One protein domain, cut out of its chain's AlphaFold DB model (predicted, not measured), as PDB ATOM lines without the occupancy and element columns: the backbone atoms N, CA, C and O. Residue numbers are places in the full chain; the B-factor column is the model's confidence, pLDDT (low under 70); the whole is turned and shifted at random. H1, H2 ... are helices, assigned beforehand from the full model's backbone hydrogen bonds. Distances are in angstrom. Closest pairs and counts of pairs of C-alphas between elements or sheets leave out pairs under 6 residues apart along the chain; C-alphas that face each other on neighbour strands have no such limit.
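Overview. This is residues 134 to 200 and 212 to 273 of the 288 residues of an uncharacterized protein of Oryza meyeriana var. granulata (UniProt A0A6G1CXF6). One very long helix, H4, runs past a small cluster of three short helices and then sticks far out of it as a bare arm, residues 226 to 273, of which 226 to 271 belong to H4. In the cluster the centres of H1, H2 and H3 make a triangle, with H3 crossing both H1 and H2, and the early part of H4 lies near H1 and H3. The printed part has 129 residues with four named helices, H1, H2, H3 and H4 in that order along the chain, and no named strand; the class is all helix. The whole is extended, with a radius of gyration of the C-alphas of 27.0 A and spans of 94 by 33 by 23 A; the arm makes the length, for the body without the free stretches spans 30 by 29 by 19 A.

Arrangement. Start with H4, residues 212 to 271, which touches no helix. Look at Ala 140 in H1, residues 134 to 146: its C-alpha is 7.9 A from that of Leu 221, the closest pair of H1 and H4, which are close but not clearly touching, at a steep tilt of 42 degrees, the same way. H3, residues 181 to 192, is also close to H4 but not clearly touching, the closest C-alphas being those of Lys 192 and Ile 225, 8.0 A apart; their lines are about perpendicular, at 86 degrees. With residues 136 to 140 alone H1 touches H3, closest at the C-alphas of Leu 139 and Leu 184, 7.5 A apart, about perpendicular at 80 degrees. Farther out, H2, residues 157 to 171, touches H1 at a steep tilt of 48 degrees, opposite ways; the closest C-alphas, of Trp 143 and Val 165, are 5.9 A apart. H2 touches H3 with residues 162 to 166 alone, about perpendicular at 83 degrees, and the closest C-alphas, of Thr 166 and Arg 181, are 5.7 A apart. The helix packing is mostly crossed: of the three touching pairs, 0 are at a shallow tilt. H2 and H4 are apart. In H1, H2, H3 and H4 every O i to N i+4 pair is within hydrogen-bond range.

Along the chain. Find C-alpha 212 at (110.702, 102.393, 159.336); from there H4 runs 88.4 A to C-alpha 271 at (135.534, 181.485, 128.512). Then find C-alpha 134 at (101.369, 111.174, 165.565), where H1 begins; it is 18.1 A long, H2 20.7 A and H3 16.5 A.

Size, cuts and confidence. The C-alphas farthest apart are those of Cys 176 and Gly 273, 94.5 A. Residues 201 to 211 are not printed, and C-alphas 200 and 212 are 21.7 A apart across this cut, in the link from H3 to H4. The links H1 to H2 and H2 to H3 are short. Residues 151 to 156 and 195 to 200 stand free too. The mean pLDDT of the printed part is 76.9; look for values under 70 at residues 146 to 158 and 192 to 200, among others.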
ATOM      1  N   ASP A 134     102.446 111.146 166.563       65.25
ATOM      2  CA  ASP A 134     101.369 111.174 165.565       65.25
ATOM      3  C   ASP A 134     100.801 112.584 165.343       65.25
ATOM      4  O   ASP A 134     100.422 112.924 164.224       65.25
ATOM      5  N   GLU A 135     100.756 113.417 166.389       72.81
ATOM      6  CA  GLU A 135     100.380 114.832 166.281       72.81
ATOM      7  C   GLU A 135     101.462 115.624 165.527       72.81
ATOM      8  O   GLU A 135     101.123 116.449 164.680       72.81
ATOM      9  N   ASP A 136     102.745 115.326 165.754       77.19
ATOM     10  CA  ASP A 136     103.864 115.962 165.045       77.19
ATOM     11  C   ASP A 136     103.882 115.589 163.549       77.19
ATOM     12  O   ASP A 136     104.039 116.462 162.692       77.19
ATOM     13  N   ILE A 137     103.649 114.315 163.208       77.44
ATOM     14  CA  ILE A 137     103.525 113.847 161.812       77.44
ATOM     15  C   ILE A 137     102.310 114.483 161.143       77.44
ATOM     16  O   ILE A 137     102.375 114.904 159.988       77.44
ATOM     17  N   ARG A 138     101.185 114.565 161.857       81.44
ATOM     18  CA  ARG A 138      99.973 115.202 161.344       81.44
ATOM     19  C   ARG A 138     100.208 116.676 161.066       81.44
ATOM     20  O   ARG A 138      99.884 117.132 159.980       81.44
ATOM     21  N   LEU A 139     100.839 117.384 162.001       83.62
ATOM     22  CA  LEU A 139     101.231 118.775 161.823       83.62
ATOM     23  C   LEU A 139     102.132 118.932 160.598       83.62
ATOM     24  O   LEU A 139     101.824 119.747 159.733       83.62
ATOM     25  N   ALA A 140     103.175 118.112 160.475       77.44
ATOM     26  CA  ALA A 140     104.097 118.150 159.346       77.44
ATOM     27  C   ALA A 140     103.418 117.829 158.004       77.44
ATOM     28  O   ALA A 140     103.702 118.479 157.002       77.44
ATOM     29  N   THR A 141     102.487 116.874 157.970       77.94
ATOM     30  CA  THR A 141     101.742 116.520 156.751       77.94
ATOM     31  C   THR A 141     100.735 117.595 156.355       77.94
ATOM     32  O   THR A 141     100.676 117.936 155.176       77.94
ATOM     33  N   THR A 142      99.994 118.190 157.297       82.56
ATOM     34  CA  THR A 142      99.143 119.361 157.007       82.56
ATOM     35  C   THR A 142      99.969 120.566 156.573       82.56
ATOM     36  O   THR A 142      99.653 121.216 155.588       82.56
ATOM     37  N   TRP A 143     101.096 120.820 157.236       79.75
ATOM     38  CA  TRP A 143     102.009 121.898 156.873       79.75
ATOM     39  C   TRP A 143     102.540 121.718 155.443       79.75
ATOM     40  O   TRP A 143     102.527 122.665 154.660       79.75
ATOM     41  N   LEU A 144     102.902 120.486 155.066       75.69
ATOM     42  CA  LEU A 144     103.365 120.136 153.721       75.69
ATOM     43  C   LEU A 144     102.270 120.288 152.652       75.69
ATOM     44  O   LEU A 144     102.555 120.752 151.553       75.69
ATOM     45  N   ARG A 145     101.018 119.927 152.962       70.44
ATOM     46  CA  ARG A 145      99.871 120.089 152.046       70.44
ATOM     47  C   ARG A 145      99.550 121.554 151.772       70.44
ATOM     48  O   ARG A 145      99.256 121.910 150.633       70.44
ATOM     49  N   ASN A 146      99.678 122.392 152.795       67.38
ATOM     50  CA  ASN A 146      99.411 123.824 152.713       67.38
ATOM     51  C   ASN A 146     100.629 124.615 152.209       67.38
ATOM     52  O   ASN A 146     100.490 125.783 151.869       67.38
ATOM     53  N   SER A 147     101.820 124.002 152.136       62.69
ATOM     54  CA  SER A 147     103.087 124.620 151.695       62.69
ATOM     55  C   SER A 147     103.147 124.932 150.191       62.69
ATOM     56  O   SER A 147     104.220 125.251 149.681       62.69
ATOM     57  N   LYS A 148     102.040 124.842 149.447       58.41
ATOM     58  CA  LYS A 148     102.012 125.331 148.066       58.41
ATOM     59  C   LYS A 148     102.119 126.849 148.110       58.41
ATOM     60  O   LYS A 148     101.222 127.515 148.620       58.41
ATOM     61  N   ASP A 149     103.254 127.351 147.634       56.78
ATOM     62  CA  ASP A 149     103.619 128.757 147.721       56.78
ATOM     63  C   ASP A 149     102.484 129.654 147.221       56.78
ATOM     64  O   ASP A 149     102.024 129.511 146.085       56.78
ATOM     65  N   PRO A 150     102.024 130.612 148.033       49.75
ATOM     66  CA  PRO A 150     101.110 131.616 147.540       49.75
ATOM     67  C   PRO A 150     101.900 132.578 146.626       49.75
ATOM     68  O   PRO A 150     102.564 133.497 147.102       49.75
ATOM     69  N   VAL A 151     101.792 132.361 145.308       49.88
ATOM     70  CA  VAL A 151     102.356 133.138 144.175       49.88
ATOM     71  C   VAL A 151     101.753 134.542 144.098       49.88
ATOM     72  O   VAL A 151     100.954 134.853 143.235       49.88
ATOM     73  N   ASP A 152     102.051 135.396 145.064       41.44
ATOM     74  CA  ASP A 152     101.650 136.806 144.992       41.44
ATOM     75  C   ASP A 152     102.444 137.561 146.052       41.44
ATOM     76  O   ASP A 152     102.490 137.138 147.210       41.44
ATOM     77  N   GLY A 153     103.128 138.626 145.657       51.66
ATOM     78  CA  GLY A 153     104.071 139.375 146.486       51.66
ATOM     79  C   GLY A 153     103.408 140.199 147.588       51.66
ATOM     80  O   GLY A 153     103.520 141.417 147.592       51.66
ATOM     81  N   THR A 154     102.709 139.557 148.523       42.62
ATOM     82  CA  THR A 154     102.046 140.216 149.653       42.62
ATOM     83  C   THR A 154     102.355 139.498 150.966       42.62
ATOM     84  O   THR A 154     101.956 138.355 151.182       42.62
ATOM     85  N   ASP A 155     103.003 140.197 151.900       51.78
ATOM     86  CA  ASP A 155     103.405 139.702 153.234       51.78
ATOM     87  C   ASP A 155     102.243 139.253 154.150       51.78
ATOM     88  O   ASP A 155     102.452 138.781 155.266       51.78
ATOM     89  N   ARG A 156     100.994 139.301 153.673       53.56
ATOM     90  CA  ARG A 156      99.795 138.813 154.383       53.56
ATOM     91  C   ARG A 156      99.706 137.285 154.485       53.56
ATOM     92  O   ARG A 156      98.850 136.750 155.184       53.56
ATOM     93  N   LYS A 157     100.580 136.562 153.788       66.19
ATOM     94  CA  LYS A 157     100.441 135.118 153.559       66.19
ATOM     95  C   LYS A 157     100.935 134.249 154.699       66.19
ATOM     96  O   LYS A 157     100.398 133.167 154.881       66.19
ATOM     97  N   ALA A 158     101.904 134.704 155.493       65.50
ATOM     98  CA  ALA A 158     102.465 133.882 156.565       65.50
ATOM     99  C   ALA A 158     101.450 133.618 157.688       65.50
ATOM    100  O   ALA A 158     101.325 132.488 158.156       65.50
ATOM    101  N   ASP A 159     100.696 134.634 158.107       74.31
ATOM    102  CA  ASP A 159      99.679 134.452 159.144       74.31
ATOM    103  C   ASP A 159      98.446 133.717 158.619       74.31
ATOM    104  O   ASP A 159      97.951 132.825 159.312       74.31
ATOM    105  N   GLN A 160      98.008 134.003 157.387       79.81
ATOM    106  CA  GLN A 160      96.920 133.273 156.728       79.81
ATOM    107  C   GLN A 160      97.269 131.791 156.525       79.81
ATOM    108  O   GLN A 160      96.468 130.913 156.830       79.81
ATOM    109  N   TYR A 161      98.508 131.500 156.134       78.06
ATOM    110  CA  TYR A 161      99.045 130.146 156.031       78.06
ATOM    111  C   TYR A 161      98.884 129.365 157.339       78.06
ATOM    112  O   TYR A 161      98.413 128.228 157.351       78.06
ATOM    113  N   TRP A 162      99.222 129.985 158.473       81.31
ATOM    114  CA  TRP A 162      99.046 129.353 159.778       81.31
ATOM    115  C   TRP A 162      97.576 129.181 160.161       81.31
ATOM    116  O   TRP A 162      97.261 128.233 160.884       81.31
ATOM    117  N   VAL A 163      96.676 130.050 159.688       81.94
ATOM    118  CA  VAL A 163      95.225 129.866 159.847       81.94
ATOM    119  C   VAL A 163      94.768 128.620 159.087       81.94
ATOM    120  O   VAL A 163      94.112 127.764 159.682       81.94
ATOM    121  N   ASP A 164      95.184 128.462 157.833       81.50
ATOM    122  CA  ASP A 164      94.791 127.326 156.995       81.50
ATOM    123  C   ASP A 164      95.360 126.004 157.532       81.50
ATOM    124  O   ASP A 164      94.630 125.019 157.658       81.50
ATOM    125  N   VAL A 165      96.628 125.998 157.962       82.06
ATOM    126  CA  VAL A 165      97.259 124.836 158.615       82.06
ATOM    127  C   VAL A 165      96.521 124.466 159.901       82.06
ATOM    128  O   VAL A 165      96.273 123.292 160.161       82.06
ATOM    129  N   THR A 166      96.133 125.457 160.710       85.19
ATOM    130  CA  THR A 166      95.387 125.220 161.955       85.19
ATOM    131  C   THR A 166      94.001 124.651 161.671       85.19
ATOM    132  O   THR A 166      93.556 123.735 162.364       85.19
ATOM    133  N   LYS A 167      93.323 125.167 160.641       84.31
ATOM    134  CA  LYS A 167      92.010 124.692 160.207       84.31
ATOM    135  C   LYS A 167      92.084 123.235 159.758       84.31
ATOM    136  O   LYS A 167      91.329 122.407 160.261       84.31
ATOM    137  N   GLU A 168      93.033 122.893 158.893       82.38
ATOM    138  CA  GLU A 168      93.166 121.528 158.378       82.38
ATOM    139  C   GLU A 168      93.634 120.530 159.452       82.38
ATOM    140  O   GLU A 168      93.115 119.412 159.554       82.38
ATOM    141  N   TYR A 169      94.534 120.961 160.340       82.62
ATOM    142  CA  TYR A 169      94.957 120.176 161.499       82.62
ATOM    143  C   TYR A 169      93.789 119.883 162.451       82.62
ATOM    144  O   TYR A 169      93.610 118.748 162.897       82.62
ATOM    145  N   ASN A 170      92.962 120.887 162.753       83.62
ATOM    146  CA  ASN A 170      91.828 120.736 163.665       83.62
ATOM    147  C   ASN A 170      90.646 119.982 163.035       83.62
ATOM    148  O   ASN A 170      89.897 119.347 163.774       83.62
ATOM    149  N   ASN A 171      90.500 120.003 161.706       79.25
ATOM    150  CA  ASN A 171      89.469 119.248 160.984       79.25
ATOM    151  C   ASN A 171      89.739 117.741 160.984       79.25
ATOM    152  O   ASN A 171      88.819 116.939 161.098       79.25
ATOM    153  N   THR A 172      91.006 117.343 160.889       68.50
ATOM    154  CA  THR A 172      91.398 115.925 160.899       68.50
ATOM    155  C   THR A 172      91.467 115.335 162.312       68.50
ATOM    156  O   THR A 172      91.725 114.139 162.478       68.50
ATOM    157  N   THR A 173      91.244 116.150 163.349       71.00
ATOM    158  CA  THR A 173      91.528 115.826 164.750       71.00
ATOM    159  C   THR A 173      90.257 115.759 165.597       71.00
ATOM    160  O   THR A 173      89.381 116.614 165.512       71.00
ATOM    161  N   LYS A 174      90.171 114.743 166.468       61.62
ATOM    162  CA  LYS A 174      89.081 114.601 167.446       61.62
ATOM    163  C   LYS A 174      88.948 115.863 168.307       61.62
ATOM    164  O   LYS A 174      89.960 116.435 168.711       61.62
ATOM    165  N   SER A 175      87.718 116.280 168.615       55.88
ATOM    166  CA  SER A 175      87.400 117.561 169.278       55.88
ATOM    167  C   SER A 175      88.240 117.845 170.536       55.88
ATOM    168  O   SER A 175      88.679 118.972 170.735       55.88
ATOM    169  N   CYS A 176      88.580 116.815 171.317       52.78
ATOM    170  CA  CYS A 176      89.404 116.902 172.530       52.78
ATOM    171  C   CYS A 176      90.916 117.132 172.306       52.78
ATOM    172  O   CYS A 176      91.685 117.170 173.270       52.78
ATOM    173  N   ARG A 177      91.362 117.233 171.050       65.38
ATOM    174  CA  ARG A 177      92.769 117.400 170.647       65.38
ATOM    175  C   ARG A 177      93.003 118.600 169.727       65.38
ATOM    176  O   ARG A 177      94.121 118.759 169.240       65.38
ATOM    177  N   LYS A 178      91.991 119.450 169.517       76.31
ATOM    178  CA  LYS A 178      92.153 120.702 168.768       76.31
ATOM    179  C   LYS A 178      93.211 121.582 169.439       76.31
ATOM    180  O   LYS A 178      93.277 121.662 170.664       76.31
ATOM    181  N   ARG A 179      94.074 122.202 168.633       77.19
ATOM    182  CA  ARG A 179      95.169 123.065 169.098       77.19
ATOM    183  C   ARG A 179      95.014 124.463 168.517       77.19
ATOM    184  O   ARG A 179      94.519 124.642 167.404       77.19
ATOM    185  N   ASN A 180      95.456 125.454 169.283       79.44
ATOM    186  CA  ASN A 180      95.506 126.843 168.836       79.44
ATOM    187  C   ASN A 180      96.712 127.046 167.893       79.44
ATOM    188  O   ASN A 180      97.763 126.426 168.079       79.44
ATOM    189  N   ARG A 181      96.586 127.957 166.922       79.62
ATOM    190  CA  ARG A 181      97.652 128.439 166.027       79.62
ATOM    191  C   ARG A 181      98.996 128.628 166.734       79.62
ATOM    192  O   ARG A 181     100.022 128.150 166.258       79.62
ATOM    193  N   ASN A 182      99.007 129.282 167.897       79.25
ATOM    194  CA  ASN A 182     100.252 129.548 168.625       79.25
ATOM    195  C   ASN A 182     100.905 128.261 169.160       79.25
ATOM    196  O   ASN A 182     102.128 128.143 169.161       79.25
ATOM    197  N   GLN A 183     100.106 127.269 169.562       80.69
ATOM    198  CA  GLN A 183     100.612 125.973 170.017       80.69
ATOM    199  C   GLN A 183     101.236 125.187 168.858       80.69
ATOM    200  O   GLN A 183     102.266 124.544 169.053       80.69
ATOM    201  N   LEU A 184     100.647 125.277 167.660       80.88
ATOM    202  CA  LEU A 184     101.168 124.672 166.432       80.88
ATOM    203  C   LEU A 184     102.488 125.329 166.006       80.88
ATOM    204  O   LEU A 184     103.443 124.610 165.728       80.88
ATOM    205  N   LYS A 185     102.592 126.667 166.055       78.38
ATOM    206  CA  LYS A 185     103.850 127.398 165.790       78.38
ATOM    207  C   LYS A 185     104.962 126.977 166.762       78.38
ATOM    208  O   LYS A 185     106.031 126.562 166.326       78.38
ATOM    209  N   ILE A 186     104.679 126.973 168.069       80.62
ATOM    210  CA  ILE A 186     105.636 126.540 169.104       80.62
ATOM    211  C   ILE A 186     106.038 125.067 168.922       80.62
ATOM    212  O   ILE A 186     107.193 124.714 169.161       80.62
ATOM    213  N   CYS A 187     105.106 124.192 168.530       77.75
ATOM    214  CA  CYS A 187     105.420 122.790 168.256       77.75
ATOM    215  C   CYS A 187     106.315 122.651 167.024       77.75
ATOM    216  O   CYS A 187     107.365 122.016 167.091       77.75
ATOM    217  N   TRP A 188     105.961 123.322 165.933       78.44
ATOM    218  CA  TRP A 188     106.726 123.319 164.694       78.44
ATOM    219  C   TRP A 188     108.156 123.821 164.902       78.44
ATOM    220  O   TRP A 188     109.108 123.204 164.433       78.44
ATOM    221  N   ASP A 189     108.339 124.872 165.699       77.06
ATOM    222  CA  ASP A 189     109.668 125.380 166.046       77.06
ATOM    223  C   ASP A 189     110.473 124.403 166.920       77.06
ATOM    224  O   ASP A 189     111.703 124.397 166.876       77.06
ATOM    225  N   ARG A 190     109.804 123.536 167.693       75.50
ATOM    226  CA  ARG A 190     110.455 122.433 168.422       75.50
ATOM    227  C   ARG A 190     110.812 121.262 167.511       75.50
ATOM    228  O   ARG A 190     111.834 120.635 167.768       75.50
ATOM    229  N   VAL A 191     110.003 120.982 166.489       70.00
ATOM    230  CA  VAL A 191     110.241 119.921 165.495       70.00
ATOM    231  C   VAL A 191     111.388 120.298 164.552       70.00
ATOM    232  O   VAL A 191     112.240 119.465 164.280       70.00
ATOM    233  N   LYS A 192     111.479 121.566 164.127       67.69
ATOM    234  CA  LYS A 192     112.583 122.069 163.286       67.69
ATOM    235  C   LYS A 192     113.935 122.113 163.980       67.69
ATOM    236  O   LYS A 192     114.967 122.154 163.313       67.69
ATOM    237  N   LYS A 193     113.958 122.251 165.310       69.38
ATOM    238  CA  LYS A 193     115.226 122.337 166.030       69.38
ATOM    239  C   LYS A 193     115.901 120.968 165.959       69.38
ATOM    240  O   LYS A 193     115.331 120.005 166.472       69.38
ATOM    241  N   PRO A 194     117.120 120.871 165.393       49.69
ATOM    242  CA  PRO A 194     117.834 119.606 165.331       49.69
ATOM    243  C   PRO A 194     117.986 119.064 166.750       49.69
ATOM    244  O   PRO A 194     118.332 119.803 167.678       49.69
ATOM    245  N   VAL A 195     117.681 117.778 166.919       51.16
ATOM    246  CA  VAL A 195     117.636 117.069 168.202       51.16
ATOM    247  C   VAL A 195     119.052 116.935 168.780       51.16
ATOM    248  O   VAL A 195     119.625 115.855 168.830       51.16
ATOM    249  N   ARG A 196     119.656 118.038 169.230       42.22
ATOM    250  CA  ARG A 196     121.002 118.043 169.825       42.22
ATOM    251  C   ARG A 196     121.008 117.711 171.320       42.22
ATOM    252  O   ARG A 196     122.060 117.397 171.858       42.22
ATOM    253  N   HIS A 197     119.847 117.697 171.986       44.88
ATOM    254  CA  HIS A 197     119.777 117.528 173.450       44.88
ATOM    255  C   HIS A 197     118.812 116.451 173.970       44.88
ATOM    256  O   HIS A 197     118.789 116.212 175.174       44.88
ATOM    257  N   LYS A 198     118.020 115.771 173.125       47.41
ATOM    258  CA  LYS A 198     117.113 114.701 173.613       47.41
ATOM    259  C   LYS A 198     117.705 113.291 173.550       47.41
ATOM    260  O   LYS A 198     117.220 112.409 174.251       47.41
ATOM    261  N   ARG A 199     118.798 113.098 172.798       47.06
ATOM    262  CA  ARG A 199     119.467 111.793 172.645       47.06
ATOM    263  C   ARG A 199     119.938 111.188 173.976       47.06
ATOM    264  O   ARG A 199     119.893 109.980 174.131       47.06
ATOM    265  N   ALA A 200     120.277 112.018 174.965       50.56
ATOM    266  CA  ALA A 200     120.748 111.556 176.274       50.56
ATOM    267  C   ALA A 200     119.648 110.968 177.189       50.56
ATOM    268  O   ALA A 200     119.969 110.352 178.204       50.56
ATOM    269  N   ASP A 212     109.782 101.911 160.380       60.59
ATOM    270  CA  ASP A 212     110.702 102.393 159.336       60.59
ATOM    271  C   ASP A 212     110.129 103.564 158.500       60.59
ATOM    272  O   ASP A 212     110.805 104.545 158.193       60.59
ATOM    273  N   ALA A 213     108.810 103.553 158.286       65.38
ATOM    274  CA  ALA A 213     108.060 104.644 157.664       65.38
ATOM    275  C   ALA A 213     108.221 106.008 158.372       65.38
ATOM    276  O   ALA A 213     108.215 107.048 157.721       65.38
ATOM    277  N   TYR A 214     108.389 106.031 159.697       61.72
ATOM    278  CA  TYR A 214     108.598 107.250 160.478       61.72
ATOM    279  C   TYR A 214     109.963 107.884 160.198       61.72
ATOM    280  O   TYR A 214     110.041 109.101 160.037       61.72
ATOM    281  N   LEU A 215     111.022 107.070 160.116       75.06
ATOM    282  CA  LEU A 215     112.370 107.557 159.811       75.06
ATOM    283  C   LEU A 215     112.410 108.148 158.402       75.06
ATOM    284  O   LEU A 215     112.853 109.283 158.231       75.06
ATOM    285  N   ALA A 216     111.814 107.446 157.435       72.56
ATOM    286  CA  ALA A 216     111.692 107.920 156.060       72.56
ATOM    287  C   ALA A 216     110.930 109.255 155.956       72.56
ATOM    288  O   ALA A 216     111.334 110.148 155.208       72.56
ATOM    289  N   ILE A 217     109.847 109.427 156.725       73.62
ATOM    290  CA  ILE A 217     109.105 110.694 156.768       73.62
ATOM    291  C   ILE A 217     109.957 111.799 157.407       73.62
ATOM    292  O   ILE A 217     110.021 112.893 156.850       73.62
ATOM    293  N   SER A 218     110.640 111.534 158.527       69.06
ATOM    294  CA  SER A 218     111.489 112.541 159.179       69.06
ATOM    295  C   SER A 218     112.673 112.980 158.315       69.06
ATOM    296  O   SER A 218     112.911 114.176 158.187       69.06
ATOM    297  N   GLU A 219     113.344 112.055 157.624       77.62
ATOM    298  CA  GLU A 219     114.446 112.388 156.712       77.62
ATOM    299  C   GLU A 219     113.973 113.211 155.512       77.62
ATOM    300  O   GLU A 219     114.659 114.127 155.055       77.62
ATOM    301  N   LYS A 220     112.785 112.895 154.983       79.88
ATOM    302  CA  LYS A 220     112.193 113.652 153.877       79.88
ATOM    303  C   LYS A 220     111.812 115.069 154.309       79.88
ATOM    304  O   LYS A 220     111.958 115.997 153.514       79.88
ATOM    305  N   LEU A 221     111.361 115.243 155.552       76.19
ATOM    306  CA  LEU A 221     111.084 116.558 156.133       76.19
ATOM    307  C   LEU A 221     112.366 117.369 156.339       76.19
ATOM    308  O   LEU A 221     112.386 118.537 155.965       76.19
ATOM    309  N   ASP A 222     113.438 116.759 156.849       78.50
ATOM    310  CA  ASP A 222     114.722 117.443 157.040       78.50
ATOM    311  C   ASP A 222     115.301 117.935 155.705       78.50
ATOM    312  O   ASP A 222     115.644 119.113 155.576       78.50
ATOM    313  N   LYS A 223     115.297 117.080 154.672       82.25
ATOM    314  CA  LYS A 223     115.705 117.456 153.306       82.25
ATOM    315  C   LYS A 223     114.853 118.597 152.749       82.25
ATOM    316  O   LYS A 223     115.375 119.515 152.123       82.25
ATOM    317  N   PHE A 224     113.541 118.567 152.982       73.12
ATOM    318  CA  PHE A 224     112.649 119.631 152.522       73.12
ATOM    319  C   PHE A 224     112.909 120.960 153.242       73.12
ATOM    320  O   PHE A 224     112.949 122.009 152.599       73.12
ATOM    321  N   ILE A 225     113.111 120.931 154.563       80.00
ATOM    322  CA  ILE A 225     113.450 122.122 155.351       80.00
ATOM    323  C   ILE A 225     114.761 122.724 154.840       80.00
ATOM    324  O   ILE A 225     114.837 123.937 154.651       80.00
ATOM    325  N   GLU A 226     115.766 121.893 154.571       79.19
ATOM    326  CA  GLU A 226     117.045 122.338 154.025       79.19
ATOM    327  C   GLU A 226     116.874 123.017 152.661       79.19
ATOM    328  O   GLU A 226     117.233 124.188 152.523       79.19
ATOM    329  N   VAL A 227     116.226 122.356 151.697       77.06
ATOM    330  CA  VAL A 227     115.963 122.923 150.362       77.06
ATOM    331  C   VAL A 227     115.161 124.224 150.454       77.06
ATOM    332  O   VAL A 227     115.519 125.218 149.825       77.06
ATOM    333  N   SER A 228     114.129 124.271 151.302       71.62
ATOM    334  CA  SER A 228     113.333 125.482 151.544       71.62
ATOM    335  C   SER A 228     114.170 126.620 152.144       71.62
ATOM    336  O   SER A 228     113.988 127.793 151.808       71.62
ATOM    337  N   THR A 229     115.121 126.314 153.034       74.56
ATOM    338  CA  THR A 229     116.023 127.331 153.593       74.56
ATOM    339  C   THR A 229     117.051 127.820 152.579       74.56
ATOM    340  O   THR A 229     117.332 129.017 152.566       74.56
ATOM    341  N   MET A 230     117.578 126.939 151.725       75.94
ATOM    342  CA  MET A 230     118.522 127.320 150.673       75.94
ATOM    343  C   MET A 230     117.839 128.180 149.611       75.94
ATOM    344  O   MET A 230     118.335 129.259 149.317       75.94
ATOM    345  N   ALA A 231     116.640 127.804 149.156       75.12
ATOM    346  CA  ALA A 231     115.866 128.593 148.196       75.12
ATOM    347  C   ALA A 231     115.576 130.021 148.695       75.12
ATOM    348  O   ALA A 231     115.639 130.982 147.929       75.12
ATOM    349  N   ARG A 232     115.304 130.190 149.999       73.56
ATOM    350  CA  ARG A 232     115.142 131.526 150.600       73.56
ATOM    351  C   ARG A 232     116.440 132.328 150.602       73.56
ATOM    352  O   ARG A 232     116.405 133.504 150.259       73.56
ATOM    353  N   LYS A 233     117.564 131.702 150.955       81.00
ATOM    354  CA  LYS A 233     118.880 132.360 150.939       81.00
ATOM    355  C   LYS A 233     119.307 132.747 149.527       81.00
ATOM    356  O   LYS A 233     119.851 133.825 149.334       81.00
ATOM    357  N   ASP A 234     119.052 131.895 148.541       81.06
ATOM    358  CA  ASP A 234     119.375 132.197 147.147       81.06
ATOM    359  C   ASP A 234     118.529 133.362 146.633       81.06
ATOM    360  O   ASP A 234     119.059 134.276 146.006       81.06
ATOM    361  N   ARG A 235     117.238 133.407 146.986       81.88
ATOM    362  CA  ARG A 235     116.379 134.563 146.692       81.88
ATOM    363  C   ARG A 235     116.880 135.852 147.353       81.88
ATOM    364  O   ARG A 235     116.860 136.895 146.709       81.88
ATOM    365  N   GLU A 236     117.330 135.783 148.605       86.62
ATOM    366  CA  GLU A 236     117.894 136.927 149.337       86.62
ATOM    367  C   GLU A 236     119.170 137.454 148.663       86.62
ATOM    368  O   GLU A 236     119.274 138.647 148.377       86.62
ATOM    369  N   LYS A 237     120.087 136.556 148.283       91.06
ATOM    370  CA  LYS A 237     121.285 136.916 147.510       91.06
ATOM    371  C   LYS A 237     120.933 137.552 146.167       91.06
ATOM    372  O   LYS A 237     121.567 138.519 145.760       91.06
ATOM    373  N   VAL A 238     119.912 137.044 145.474       91.38
ATOM    374  CA  VAL A 238     119.442 137.650 144.217       91.38
ATOM    375  C   VAL A 238     118.926 139.071 144.455       91.38
ATOM    376  O   VAL A 238     119.276 139.968 143.688       91.38
ATOM    377  N   SER A 239     118.156 139.315 145.523       85.12
ATOM    378  CA  SER A 239     117.714 140.676 145.861       85.12
ATOM    379  C   SER A 239     118.869 141.603 146.251       85.12
ATOM    380  O   SER A 239     118.863 142.771 145.871       85.12
ATOM    381  N   GLU A 240     119.898 141.087 146.923       91.94
ATOM    382  CA  GLU A 240     121.105 141.850 147.251       91.94
ATOM    383  C   GLU A 240     121.879 142.250 145.985       91.94
ATOM    384  O   GLU A 240     122.275 143.405 145.834       91.94
ATOM    385  N   VAL A 241     122.030 141.337 145.020       95.88
ATOM    386  CA  VAL A 241     122.655 141.644 143.722       95.88
ATOM    387  C   VAL A 241     121.859 142.714 142.968       95.88
ATOM    388  O   VAL A 241     122.452 143.644 142.419       95.88
ATOM    389  N   GLN A 242     120.525 142.627 142.970       91.50
ATOM    390  CA  GLN A 242     119.667 143.649 142.361       91.50
ATOM    391  C   GLN A 242     119.835 145.017 143.037       91.50
ATOM    392  O   GLN A 242     119.956 146.031 142.345       91.50
ATOM    393  N   GLN A 243     119.903 145.052 144.371       92.25
ATOM    394  CA  GLN A 243     120.112 146.282 145.135       92.25
ATOM    395  C   GLN A 243     121.504 146.883 144.896       92.25
ATOM    396  O   GLN A 243     121.628 148.085 144.664       92.25
ATOM    397  N   ASN A 244     122.550 146.057 144.879       95.38
ATOM    398  CA  ASN A 244     123.919 146.501 144.623       95.38
ATOM    399  C   ASN A 244     124.085 147.055 143.208       95.38
ATOM    400  O   ASN A 244     124.736 148.083 143.025       95.38
ATOM    401  N   LEU A 245     123.450 146.433 142.211       95.94
ATOM    402  CA  LEU A 245     123.434 146.959 140.848       95.94
ATOM    403  C   LEU A 245     122.732 148.323 140.779       95.94
ATOM    404  O   LEU A 245     123.215 149.222 140.093       95.94
ATOM    405  N   ALA A 246     121.614 148.491 141.489       95.69
ATOM    406  CA  ALA A 246     120.910 149.770 141.554       95.69
ATOM    407  C   ALA A 246     121.773 150.861 142.212       95.69
ATOM    408  O   ALA A 246     121.901 151.956 141.663       95.69
ATOM    409  N   ASN A 247     122.432 150.543 143.327       94.81
ATOM    410  CA  ASN A 247     123.336 151.463 144.014       94.81
ATOM    411  C   ASN A 247     124.548 151.827 143.146       94.81
ATOM    412  O   ASN A 247     124.895 152.999 143.037       94.81
ATOM    413  N   ASN A 248     125.161 150.853 142.470       96.94
ATOM    414  CA  ASN A 248     126.289 151.107 141.576       96.94
ATOM    415  C   ASN A 248     125.898 152.029 140.408       96.94
ATOM    416  O   ASN A 248     126.619 152.979 140.108       96.94
ATOM    417  N   LYS A 249     124.721 151.809 139.806       96.38
ATOM    418  CA  LYS A 249     124.174 152.704 138.773       96.38
ATOM    419  C   LYS A 249     123.946 154.121 139.302       96.38
ATOM    420  O   LYS A 249     124.249 155.082 138.598       96.38
ATOM    421  N   LEU A 250     123.444 154.256 140.529       95.81
ATOM    422  CA  LEU A 250     123.239 155.554 141.170       95.81
ATOM    423  C   LEU A 250     124.567 156.292 141.396       95.81
ATOM    424  O   LEU A 250     124.670 157.475 141.079       95.81
ATOM    425  N   GLU A 251     125.590 155.605 141.902       94.00
ATOM    426  CA  GLU A 251     126.911 156.204 142.123       94.00
ATOM    427  C   GLU A 251     127.600 156.594 140.806       94.00
ATOM    428  O   GLU A 251     128.179 157.677 140.711       94.00
ATOM    429  N   ALA A 252     127.466 155.784 139.752       95.44
ATOM    430  CA  ALA A 252     127.961 156.136 138.423       95.44
ATOM    431  C   ALA A 252     127.292 157.414 137.880       95.44
ATOM    432  O   ALA A 252     127.973 158.298 137.358       95.44
ATOM    433  N   ALA A 253     125.973 157.554 138.057       95.94
ATOM    434  CA  ALA A 253     125.245 158.757 137.659       95.94
ATOM    435  C   ALA A 253     125.686 159.996 138.459       95.94
ATOM    436  O   ALA A 253     125.857 161.071 137.883       95.94
ATOM    437  N   LYS A 254     125.935 159.851 139.768       96.81
ATOM    438  CA  LYS A 254     126.470 160.936 140.608       96.81
ATOM    439  C   LYS A 254     127.852 161.391 140.143       96.81
ATOM    440  O   LYS A 254     128.093 162.594 140.054       96.81
ATOM    441  N   LEU A 255     128.749 160.456 139.822       94.19
ATOM    442  CA  LEU A 255     130.079 160.777 139.294       94.19
ATOM    443  C   LEU A 255     129.996 161.471 137.932       94.19
ATOM    444  O   LEU A 255     130.695 162.458 137.724       94.19
ATOM    445  N   ALA A 256     129.114 161.019 137.038       94.50
ATOM    446  CA  ALA A 256     128.897 161.665 135.745       94.50
ATOM    447  C   ALA A 256     128.358 163.097 135.898       94.50
ATOM    448  O   ALA A 256     128.866 164.017 135.259       94.50
ATOM    449  N   HIS A 257     127.386 163.308 136.792       95.56
ATOM    450  CA  HIS A 257     126.883 164.645 137.113       95.56
ATOM    451  C   HIS A 257     127.992 165.544 137.676       95.56
ATOM    452  O   HIS A 257     128.148 166.685 137.246       95.56
ATOM    453  N   LYS A 258     128.800 165.029 138.612       96.50
ATOM    454  CA  LYS A 258     129.929 165.772 139.183       96.50
ATOM    455  C   LYS A 258     130.975 166.126 138.122       96.50
ATOM    456  O   LYS A 258     131.409 167.271 138.066       96.50
ATOM    457  N   ALA A 259     131.327 165.184 137.249       95.62
ATOM    458  CA  ALA A 259     132.241 165.432 136.142       95.62
ATOM    459  C   ALA A 259     131.688 166.506 135.197       95.62
ATOM    460  O   ALA A 259     132.416 167.419 134.831       95.62
ATOM    461  N   ALA A 260     130.396 166.467 134.858       94.56
ATOM    462  CA  ALA A 260     129.762 167.508 134.049       94.56
ATOM    463  C   ALA A 260     129.802 168.886 134.735       94.56
ATOM    464  O   ALA A 260     130.052 169.892 134.076       94.56
ATOM    465  N   GLN A 261     129.620 168.936 136.058       94.81
ATOM    466  CA  GLN A 261     129.750 170.169 136.834       94.81
ATOM    467  C   GLN A 261     131.187 170.719 136.807       94.81
ATOM    468  O   GLN A 261     131.377 171.923 136.642       94.81
ATOM    469  N   GLU A 262     132.199 169.857 136.933       93.81
ATOM    470  CA  GLU A 262     133.613 170.238 136.818       93.81
ATOM    471  C   GLU A 262     133.959 170.700 135.396       93.81
ATOM    472  O   GLU A 262     134.591 171.743 135.232       93.81
ATOM    473  N   GLN A 263     133.485 169.989 134.368       93.19
ATOM    474  CA  GLN A 263     133.637 170.388 132.965       93.19
ATOM    475  C   GLN A 263     132.993 171.753 132.706       93.19
ATOM    476  O   GLN A 263     133.618 172.620 132.105       93.19
ATOM    477  N   MET A 264     131.787 171.996 133.225       90.19
ATOM    478  CA  MET A 264     131.134 173.304 133.150       90.19
ATOM    479  C   MET A 264     131.958 174.393 133.853       90.19
ATOM    480  O   MET A 264     132.094 175.497 133.328       90.19
ATOM    481  N   MET A 265     132.553 174.090 135.012       91.56
ATOM    482  CA  MET A 265     133.423 175.028 135.727       91.56
ATOM    483  C   MET A 265     134.687 175.363 134.914       91.56
ATOM    484  O   MET A 265     135.065 176.531 134.823       91.56
ATOM    485  N   LEU A 266     135.303 174.364 134.272       90.81
ATOM    486  CA  LEU A 266     136.450 174.549 133.378       90.81
ATOM    487  C   LEU A 266     136.082 175.361 132.133       90.81
ATOM    488  O   LEU A 266     136.799 176.298 131.790       90.81
ATOM    489  N   CYS A 267     134.960 175.048 131.480       87.94
ATOM    490  CA  CYS A 267     134.466 175.801 130.327       87.94
ATOM    491  C   CYS A 267     134.225 177.273 130.680       87.94
ATOM    492  O   CYS A 267     134.642 178.150 129.924       87.94
ATOM    493  N   ASN A 268     133.634 177.554 131.845       89.81
ATOM    494  CA  ASN A 268     133.445 178.923 132.324       89.81
ATOM    495  C   ASN A 268     134.784 179.640 132.566       89.81
ATOM    496  O   ASN A 268     134.937 180.798 132.181       89.81
ATOM    497  N   LEU A 269     135.775 178.958 133.152       87.94
ATOM    498  CA  LEU A 269     137.100 179.535 133.402       87.94
ATOM    499  C   LEU A 269     137.833 179.873 132.093       87.94
ATOM    500  O   LEU A 269     138.380 180.969 131.952       87.94
ATOM    501  N   ILE A 270     137.772 178.970 131.112       84.69
ATOM    502  CA  ILE A 270     138.350 179.166 129.776       84.69
ATOM    503  C   ILE A 270     137.646 180.321 129.049       84.69
ATOM    504  O   ILE A 270     138.320 181.179 128.483       84.69
ATOM    505  N   ALA A 271     136.312 180.399 129.114       84.75
ATOM    506  CA  ALA A 271     135.534 181.485 128.512       84.75
ATOM    507  C   ALA A 271     135.830 182.858 129.147       84.75
ATOM    508  O   ALA A 271     135.790 183.875 128.460       84.75
ATOM    509  N   SER A 272     136.188 182.887 130.435       83.44
ATOM    510  CA  SER A 272     136.631 184.102 131.137       83.44
ATOM    511  C   SER A 272     138.101 184.488 130.885       83.44
ATOM    512  O   SER A 272     138.584 185.461 131.459       83.44
ATOM    513  N   GLY A 273     138.822 183.752 130.026       75.00
ATOM    514  CA  GLY A 273     140.213 184.041 129.647       75.00
ATOM    515  C   GLY A 273     141.283 183.460 130.584       75.00
ATOM    516  O   GLY A 273     142.464 183.776 130.436       75.00
TER     517      GLY A 273